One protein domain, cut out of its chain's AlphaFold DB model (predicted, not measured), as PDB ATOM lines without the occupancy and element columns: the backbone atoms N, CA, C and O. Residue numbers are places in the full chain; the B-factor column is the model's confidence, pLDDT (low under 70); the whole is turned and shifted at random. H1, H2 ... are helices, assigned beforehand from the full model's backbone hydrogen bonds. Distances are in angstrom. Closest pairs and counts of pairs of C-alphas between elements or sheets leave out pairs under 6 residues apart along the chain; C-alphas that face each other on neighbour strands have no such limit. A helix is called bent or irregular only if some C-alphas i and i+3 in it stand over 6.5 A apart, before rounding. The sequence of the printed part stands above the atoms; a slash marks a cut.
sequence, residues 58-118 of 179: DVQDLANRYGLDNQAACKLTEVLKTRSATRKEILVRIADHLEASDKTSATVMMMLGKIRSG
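AT A GLANCE: This is residues 58 to 118 of the 179 residues of the protein "Hypothetical protein" of Spumella elongata (UniProt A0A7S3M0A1). Two short helical hairpins, H1 with H2 and H3 with H4, stand side by side and make a small four-cornered bundle with the helices running alternately one way and the other. H2 packs along H4, H3 touches H4 near the link between them, and the shorter H1 fills the fourth corner, touching H2 and coming close to H3. The printed part has 61 residues with four named helices, in the order H1, H2, H3, H4 along the chain, and no named strand; the class is all helix. The whole is compact, with a radius of gyration of the C-alphas of 10.3 A, and the C-alphas span 27 by 18 by 18 A along their three main axes.

HOW THE PARTS SIT: The longest helix by residues is H4, residues 104 to 117. H2, residues 70 to 82, touches H4 with 9 pairs of C-alphas within 8 A, the closest being those of Ala 72 and Ser 105, 5.9 A apart. H2 and H4 run the same way at a shallow tilt of 26 degrees, with their centres 10.0 A apart. H3, residues 87 to 99, touches H4 with residues 94 to 98 alone, and H4 touches H3 with residues 104 to 108 alone. The closest C-alphas of H3 and H4 are those of Leu 98 and Thr 104, 5.3 A apart. H3 and H4 form a helical hairpin, running opposite ways at a steep tilt of 36 degrees, only just past shallow. H2 and H3 are close but not clearly touching, with the C-alphas of Leu 80 and Arg 87 the closest at 5.7 A; they run opposite ways at a shallow tilt of 31 degrees. H2, H3 and H4 are an up and down bundle, in which each helix runs against the one before it in the chain. H1, residues 58 to 66, touches H2, and their closest C-alphas are those of Val 59 and Ala 73, 6.3 A apart. H1 and H2 form the other helical hairpin, running opposite ways at a shallow tilt of 34 degrees, only just short of steep. H1 and H3 are close but not clearly touching, with the C-alphas of Tyr 66 and Leu 98 the closest at 7.0 A; they run the same way at a shallow tilt of 3 degrees. H1 and H4 are also close but not clearly touching, with the C-alphas of Tyr 66 and Thr 104 the closest at 6.3 A and the centres 15.4 A apart. In H1, H2 and H3 every O i to N i+4 pair is within hydrogen-bond range, and in H4 8 of 10 are.

IN THESE COORDINATES: H4 runs from Thr 104 to Ser 117 and is 20.3 A long from first to last C-alpha, ending at C-alpha 117, (172.888, 178.896, 75.101). H2 runs from Asn 70 to Thr 82 and is 18.7 A long. H3 runs from Arg 87, with its C-alpha at (160.695, 170.157, 73.213), to Glu 99 and is 18.4 A long. H1 runs from Asp 58, with its C-alpha at (157.870, 162.798, 80.059), to Tyr 66 and is 12.4 A long. No helix is bent.

THE WHOLE: The two C-alphas farthest apart are those of Ala 85 and Asp 102, at 28.8 A, and the first and last printed C-alphas, of Asp 58 and Gly 118, are 21.9 A apart. The printed part has no cut. The links from H1 to H2, from H2 to H3 and from H3 to H4 are tight, with 3, 4 and 4 residues. The mean pLDDT of the printed part is 72.4, and 15 residues are under 70: residues 70, 79, 81 to 88, 113 to 114 and 116 to 118.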
ATOM      1  N   ASP A  58     156.904 163.245  81.074       70.44
ATOM      2  CA  ASP A  58     157.870 162.798  80.059       70.44
ATOM      3  C   ASP A  58     159.321 162.806  80.582       70.44
ATOM      4  O   ASP A  58     160.133 161.937  80.263       70.44
ATOM      5  N   VAL A  59     159.668 163.802  81.403       73.75
ATOM      6  CA  VAL A  59     160.997 163.935  82.018       73.75
ATOM      7  C   VAL A  59     161.152 162.963  83.180       73.75
ATOM      8  O   VAL A  59     162.241 162.427  83.384       73.75
ATOM      9  N   GLN A  60     160.073 162.706  83.919       74.06
ATOM     10  CA  GLN A  60     160.053 161.718  84.990       74.06
ATOM     11  C   GLN A  60     160.247 160.302  84.440       74.06
ATOM     12  O   GLN A  60     160.999 159.522  85.023       74.06
ATOM     13  N   ASP A  61     159.640 159.984  83.299       77.75
ATOM     14  CA  ASP A  61     159.826 158.698  82.628       77.75
ATOM     15  C   ASP A  61     161.269 158.510  82.156       77.75
ATOM     16  O   ASP A  61     161.855 157.446  82.370       77.75
ATOM     17  N   LEU A  62     161.886 159.551  81.587       73.94
ATOM     18  CA  LEU A  62     163.316 159.528  81.267       73.94
ATOM     19  C   LEU A  62     164.177 159.390  82.525       73.94
ATOM     20  O   LEU A  62     165.145 158.629  82.527       73.94
ATOM     21  N   ALA A  63     163.818 160.080  83.606       78.19
ATOM     22  CA  ALA A  63     164.545 159.998  84.864       78.19
ATOM     23  C   ALA A  63     164.497 158.602  85.479       78.19
ATOM     24  O   ALA A  63     165.528 158.103  85.926       78.19
ATOM     25  N   ASN A  64     163.345 157.941  85.416       79.06
ATOM     26  CA  ASN A  64     163.177 156.580  85.907       79.06
ATOM     27  C   ASN A  64     163.915 155.558  85.027       79.06
ATOM     28  O   ASN A  64     164.516 154.627  85.555       79.06
ATOM     29  N   ARG A  65     163.906 155.734  83.697       80.12
ATOM     30  CA  ARG A  65     164.585 154.823  82.754       80.12
ATOM     31  C   ARG A  65     166.107 154.907  82.835       80.12
ATOM     32  O   ARG A  65     166.773 153.881  82.778       80.12
ATOM     33  N   TYR A  66     166.645 156.116  82.981       76.88
ATOM     34  CA  TYR A  66     168.087 156.384  82.923       76.88
ATOM     35  C   TYR A  66     168.717 156.691  84.290       76.88
ATOM     36  O   TYR A  66     169.898 157.033  84.362       76.88
ATOM     37  N   GLY A  67     167.949 156.592  85.378       77.38
ATOM     38  CA  GLY A  67     168.424 156.866  86.736       77.38
ATOM     39  C   GLY A  67     168.894 158.309  86.933       77.38
ATOM     40  O   GLY A  67     169.908 158.536  87.595       77.38
ATOM     41  N   LEU A  68     168.202 159.286  86.333       79.06
ATOM     42  CA  LEU A  68     168.560 160.697  86.491       79.06
ATOM     43  C   LEU A  68     168.294 161.148  87.924       79.06
ATOM     44  O   LEU A  68     167.263 160.838  88.521       79.06
ATOM     45  N   ASP A  69     169.220 161.934  88.464       77.94
ATOM     46  CA  ASP A  69     169.017 162.543  89.768       77.94
ATOM     47  C   ASP A  69     167.923 163.627  89.715       77.94
ATOM     48  O   ASP A  69     167.641 164.246  88.683       77.94
ATOM     49  N   ASN A  70     167.299 163.874  90.868       69.50
ATOM     50  CA  ASN A  70     166.214 164.851  90.984       69.50
ATOM     51  C   ASN A  70     166.648 166.261  90.544       69.50
ATOM     52  O   ASN A  70     165.829 167.045  90.073       69.50
ATOM     53  N   GLN A  71     167.937 166.601  90.673       70.44
ATOM     54  CA  GLN A  71     168.440 167.910  90.257       70.44
ATOM     55  C   GLN A  71     168.499 168.044  88.733       70.44
ATOM     56  O   GLN A  71     168.135 169.095  88.199       70.44
ATOM     57  N   ALA A  72     168.938 167.003  88.032       72.19
ATOM     58  CA  ALA A  72     168.975 166.939  86.582       72.19
ATOM     59  C   ALA A  72     167.553 166.952  86.009       72.19
ATOM     60  O   ALA A  72     167.286 167.740  85.103       72.19
ATOM     61  N   ALA A  73     166.624 166.177  86.582       74.44
ATOM     62  CA  ALA A  73     165.221 166.143  86.154       74.44
ATOM     63  C   ALA A  73     164.524 167.513  86.289       74.44
ATOM     64  O   ALA A  73     163.861 167.981  85.356       74.44
ATOM     65  N   CYS A  74     164.727 168.209  87.414       71.69
ATOM     66  CA  CYS A  74     164.160 169.543  87.630       71.69
ATOM     67  C   CYS A  74     164.721 170.580  86.648       71.69
ATOM     68  O   CYS A  74     163.955 171.317  86.022       71.69
ATOM     69  N   LYS A  75     166.046 170.618  86.459       71.00
ATOM     70  CA  LYS A  75     166.676 171.571  85.529       71.00
ATOM     71  C   LYS A  75     166.324 171.280  84.070       71.00
ATOM     72  O   LYS A  75     166.168 172.209  83.280       71.00
ATOM     73  N   LEU A  76     166.170 170.008  83.706       73.50
ATOM     74  CA  LEU A  76     165.720 169.611  82.375       73.50
ATOM     75  C   LEU A  76     164.284 170.075  82.131       73.50
ATOM     76  O   LEU A  76     164.014 170.694  81.104       73.50
ATOM     77  N   THR A  77     163.396 169.894  83.108       75.00
ATOM     78  CA  THR A  77     162.019 170.411  83.047       75.00
ATOM     79  C   THR A  77     161.988 171.933  82.831       75.00
ATOM     80  O   THR A  77     161.219 172.427  82.011       75.00
ATOM     81  N   GLU A  78     162.845 172.691  83.516       73.75
ATOM     82  CA  GLU A  78     162.936 174.153  83.376       73.75
ATOM     83  C   GLU A  78     163.376 174.592  81.968       73.75
ATOM     84  O   GLU A  78     162.788 175.489  81.351       73.75
ATOM     85  N   VAL A  79     164.395 173.921  81.427       69.75
ATOM     86  CA  VAL A  79     164.906 174.207  80.084       69.75
ATOM     87  C   VAL A  79     163.870 173.846  79.016       69.75
ATOM     88  O   VAL A  79     163.683 174.609  78.066       69.75
ATOM     89  N   LEU A  80     163.134 172.747  79.201       70.62
ATOM     90  CA  LEU A  80     162.040 172.369  78.304       70.62
ATOM     91  C   LEU A  80     160.855 173.342  78.365       70.62
ATOM     92  O   LEU A  80     160.261 173.624  77.325       70.62
ATOM     93  N   LYS A  81     160.531 173.902  79.540       69.56
ATOM     94  CA  LYS A  81     159.488 174.936  79.673       69.56
ATOM     95  C   LYS A  81     159.852 176.218  78.924       69.56
ATOM     96  O   LYS A  81     159.001 176.802  78.262       69.56
ATOM     97  N   THR A  82     161.122 176.617  78.975       66.19
ATOM     98  CA  THR A  82     161.633 177.800  78.256       66.19
ATOM     99  C   THR A  82     161.637 177.604  76.730       66.19
ATOM    100  O   THR A  82     161.572 178.576  75.981       66.19
ATOM    101  N   ARG A  83     161.699 176.353  76.245       62.88
ATOM    102  CA  ARG A  83     161.777 176.003  74.814       62.88
ATOM    103  C   ARG A  83     160.689 175.021  74.387       62.88
ATOM    104  O   ARG A  83     160.967 173.969  73.814       62.88
ATOM    105  N   SER A  84     159.436 175.396  74.624       59.84
ATOM    106  CA  SER A  84     158.260 174.584  74.280       59.84
ATOM    107  C   SER A  84     158.180 174.198  72.792       59.84
ATOM    108  O   SER A  84     157.677 173.122  72.478       59.84
ATOM    109  N   ALA A  85     158.729 175.016  71.886       59.84
ATOM    110  CA  ALA A  85     158.697 174.785  70.438       59.84
ATOM    111  C   ALA A  85     159.575 173.610  69.957       59.84
ATOM    112  O   ALA A  85     159.163 172.873  69.069       59.84
ATOM    113  N   THR A  86     160.752 173.391  70.556       65.56
ATOM    114  CA  THR A  86     161.695 172.312  70.174       65.56
ATOM    115  C   THR A  86     161.755 171.182  71.202       65.56
ATOM    116  O   THR A  86     162.634 170.322  71.154       65.56
ATOM    117  N   ARG A  87     160.780 171.136  72.120       67.88
ATOM    118  CA  ARG A  87     160.695 170.157  73.213       67.88
ATOM    119  C   ARG A  87     160.866 168.713  72.738       67.88
ATOM    120  O   ARG A  87     161.653 167.975  73.320       67.88
ATOM    121  N   LYS A  88     160.142 168.307  71.690       69.44
ATOM    122  CA  LYS A  88     160.165 166.922  71.189       69.44
ATOM    123  C   LYS A  88     161.530 166.540  70.614       69.44
ATOM    124  O   LYS A  88     162.028 165.463  70.907       69.44
ATOM    125  N   GLU A  89     162.156 167.439  69.861       71.94
ATOM    126  CA  GLU A  89     163.485 167.209  69.282       71.94
ATOM    127  C   GLU A  89     164.571 167.133  70.359       71.94
ATOM    128  O   GLU A  89     165.454 166.280  70.296       71.94
ATOM    129  N   ILE A  90     164.483 167.990  71.382       72.56
ATOM    130  CA  ILE A  90     165.408 167.976  72.520       72.56
ATOM    131  C   ILE A  90     165.274 166.665  73.303       72.56
ATOM    132  O   ILE A  90     166.289 166.080  73.666       72.56
ATOM    133  N   LEU A  91     164.051 166.183  73.536       74.44
ATOM    134  CA  LEU A  91     163.814 164.921  74.244       74.44
ATOM    135  C   LEU A  91     164.402 163.716  73.501       74.44
ATOM    136  O   LEU A  91     165.066 162.898  74.133       74.44
ATOM    137  N   VAL A  92     164.212 163.636  72.178       79.06
ATOM    138  CA  VAL A  92     164.785 162.556  71.353       79.06
ATOM    139  C   VAL A  92     166.310 162.593  71.411       79.06
ATOM    140  O   VAL A  92     166.932 161.592  71.745       79.06
ATOM    141  N   ARG A  93     166.926 163.765  71.211       74.25
ATOM    142  CA  ARG A  93     168.391 163.869  71.260       74.25
ATOM    143  C   ARG A  93     168.957 163.565  72.642       74.25
ATOM    144  O   ARG A  93     170.007 162.939  72.748       74.25
ATOM    145  N   ILE A  94     168.290 164.004  73.712       76.56
ATOM    146  CA  ILE A  94     168.709 163.657  75.073       76.56
ATOM    147  C   ILE A  94     168.631 162.143  75.267       76.56
ATOM    148  O   ILE A  94     169.576 161.588  75.815       76.56
ATOM    149  N   ALA A  95     167.575 161.474  74.795       76.56
ATOM    150  CA  ALA A  95     167.478 160.018  74.866       76.56
ATOM    151  C   ALA A  95     168.652 159.337  74.140       76.56
ATOM    152  O   ALA A  95     169.345 158.542  74.769       76.56
ATOM    153  N   ASP A  96     168.972 159.738  72.907       79.38
ATOM    154  CA  ASP A  96     170.105 159.180  72.147       79.38
ATOM    155  C   ASP A  96     171.450 159.352  72.886       79.38
ATOM    156  O   ASP A  96     172.294 158.454  72.938       79.38
ATOM    157  N   HIS A  97     171.667 160.514  73.510       71.00
ATOM    158  CA  HIS A  97     172.880 160.776  74.289       71.00
ATOM    159  C   HIS A  97     172.922 160.034  75.631       71.00
ATOM    160  O   HIS A  97     174.013 159.772  76.149       71.00
ATOM    161  N   LEU A  98     171.760 159.750  76.216       76.38
ATOM    162  CA  LEU A  98     171.632 158.962  77.436       76.38
ATOM    163  C   LEU A  98     171.861 157.474  77.156       76.38
ATOM    164  O   LEU A  98     172.511 156.819  77.964       76.38
ATOM    165  N   GLU A  99     171.427 156.966  76.002       78.19
ATOM    166  CA  GLU A  99     171.731 155.598  75.556       78.19
ATOM    167  C   GLU A  99     173.231 155.390  75.305       78.19
ATOM    168  O   GLU A  99     173.774 154.330  75.605       78.19
ATOM    169  N   ALA A 100     173.929 156.416  74.814       74.94
ATOM    170  CA  ALA A 100     175.366 156.352  74.545       74.94
ATOM    171  C   ALA A 100     176.266 156.576  75.784       74.94
ATOM    172  O   ALA A 100     177.496 156.525  75.660       74.94
ATOM    173  N   SER A 101     175.704 156.891  76.960       71.69
ATOM    174  CA  SER A 101     176.479 157.332  78.127       71.69
ATOM    175  C   SER A 101     176.085 156.630  79.423       71.69
ATOM    176  O   SER A 101     174.987 156.801  79.936       71.69
ATOM    177  N   ASP A 102     177.067 155.992  80.064       72.00
ATOM    178  CA  ASP A 102     176.920 155.400  81.402       72.00
ATOM    179  C   ASP A 102     176.715 156.447  82.522       72.00
ATOM    180  O   ASP A 102     176.466 156.098  83.676       72.00
ATOM    181  N   LYS A 103     176.870 157.749  82.221       75.56
ATOM    182  CA  LYS A 103     176.783 158.862  83.190       75.56
ATOM    183  C   LYS A 103     175.672 159.841  82.835       75.56
ATOM    184  O   LYS A 103     175.905 161.031  82.610       75.56
ATOM    185  N   THR A 104     174.459 159.320  82.848       77.44
ATOM    186  CA  THR A 104     173.218 159.969  82.420       77.44
ATOM    187  C   THR A 104     173.016 161.375  83.015       77.44
ATOM    188  O   THR A 104     172.879 162.346  82.265       77.44
ATOM    189  N   SER A 105     173.125 161.545  84.339       75.06
ATOM    190  CA  SER A 105     172.970 162.855  85.007       75.06
ATOM    191  C   SER A 105     174.037 163.885  84.622       75.06
ATOM    192  O   SER A 105     173.727 165.058  84.406       75.06
ATOM    193  N   ALA A 106     175.301 163.468  84.507       76.06
ATOM    194  CA  ALA A 106     176.394 164.374  84.149       76.06
ATOM    195  C   ALA A 106     176.271 164.838  82.691       76.06
ATOM    196  O   ALA A 106     176.471 166.017  82.388       76.06
ATOM    197  N   THR A 107     175.889 163.922  81.802       76.69
ATOM    198  CA  THR A 107     175.665 164.199  80.383       76.69
ATOM    199  C   THR A 107     174.499 165.174  80.199       76.69
ATOM    200  O   THR A 107     174.654 166.167  79.483       76.69
ATOM    201  N   VAL A 108     173.391 164.992  80.930       75.81
ATOM    202  CA  VAL A 108     172.285 165.965  80.965       75.81
ATOM    203  C   VAL A 108     172.767 167.328  81.454       75.81
ATOM    204  O   VAL A 108     172.550 168.317  80.766       75.81
ATOM    205  N   MET A 109     173.494 167.409  82.571       74.94
ATOM    206  CA  MET A 109     174.006 168.689  83.088       74.94
ATOM    207  C   MET A 109     174.899 169.442  82.091       74.94
ATOM    208  O   MET A 109     174.768 170.660  81.952       74.94
ATOM    209  N   MET A 110     175.769 168.738  81.362       71.88
ATOM    210  CA  MET A 110     176.594 169.342  80.307       71.88
ATOM    211  C   MET A 110     175.752 169.845  79.128       71.88
ATOM    212  O   MET A 110     176.048 170.895  78.554       71.88
ATOM    213  N   MET A 111     174.699 169.113  78.770       70.62
ATOM    214  CA  MET A 111     173.778 169.502  77.704       70.62
ATOM    215  C   MET A 111     172.878 170.665  78.101       70.62
ATOM    216  O   MET A 111     172.624 171.522  77.266       70.62
ATOM    217  N   LEU A 112     172.449 170.763  79.361       73.44
ATOM    218  CA  LEU A 112     171.609 171.867  79.830       73.44
ATOM    219  C   LEU A 112     172.267 173.234  79.593       73.44
ATOM    220  O   LEU A 112     171.571 174.181  79.239       73.44
ATOM    221  N   GLY A 113     173.595 173.333  79.717       67.94
ATOM    222  CA  GLY A 113     174.340 174.548  79.367       67.94
ATOM    223  C   GLY A 113     174.232 174.910  77.881       67.94
ATOM    224  O   GLY A 113     173.961 176.062  77.552       67.94
ATOM    225  N   LYS A 114     174.357 173.913  76.997       68.62
ATOM    226  CA  LYS A 114     174.258 174.073  75.534       68.62
ATOM    227  C   LYS A 114     172.827 174.361  75.071       68.62
ATOM    228  O   LYS A 114     172.580 175.216  74.226       68.62
ATOM    229  N   ILE A 115     171.856 173.693  75.690       70.19
ATOM    230  CA  ILE A 115     170.440 173.923  75.416       70.19
ATOM    231  C   ILE A 115     170.033 175.308  75.936       70.19
ATOM    232  O   ILE A 115     169.253 175.981  75.275       70.19
ATOM    233  N   ARG A 116     170.584 175.805  77.053       64.38
ATOM    234  CA  ARG A 116     170.358 177.199  77.480       64.38
ATOM    235  C   ARG A 116     170.978 178.215  76.514       64.38
ATOM    236  O   ARG A 116     170.341 179.231  76.248       64.38
ATOM    237  N   SER A 117     172.160 177.945  75.956       60.72
ATOM    238  CA  SER A 117     172.888 178.896  75.101       60.72
ATOM    239  C   SER A 117     172.334 179.062  73.682       60.72
ATOM    240  O   SER A 117     172.723 180.010  73.009       60.72
ATOM    241  N   GLY A 118     171.402 178.218  73.219       53.88
ATOM    242  CA  GLY A 118     170.856 178.360  71.853       53.88
ATOM    243  C   GLY A 118     171.440 177.410  70.829       53.88
ATOM    244  O   GLY A 118     170.901 177.332  69.731       53.88
TER     245      GLY A 118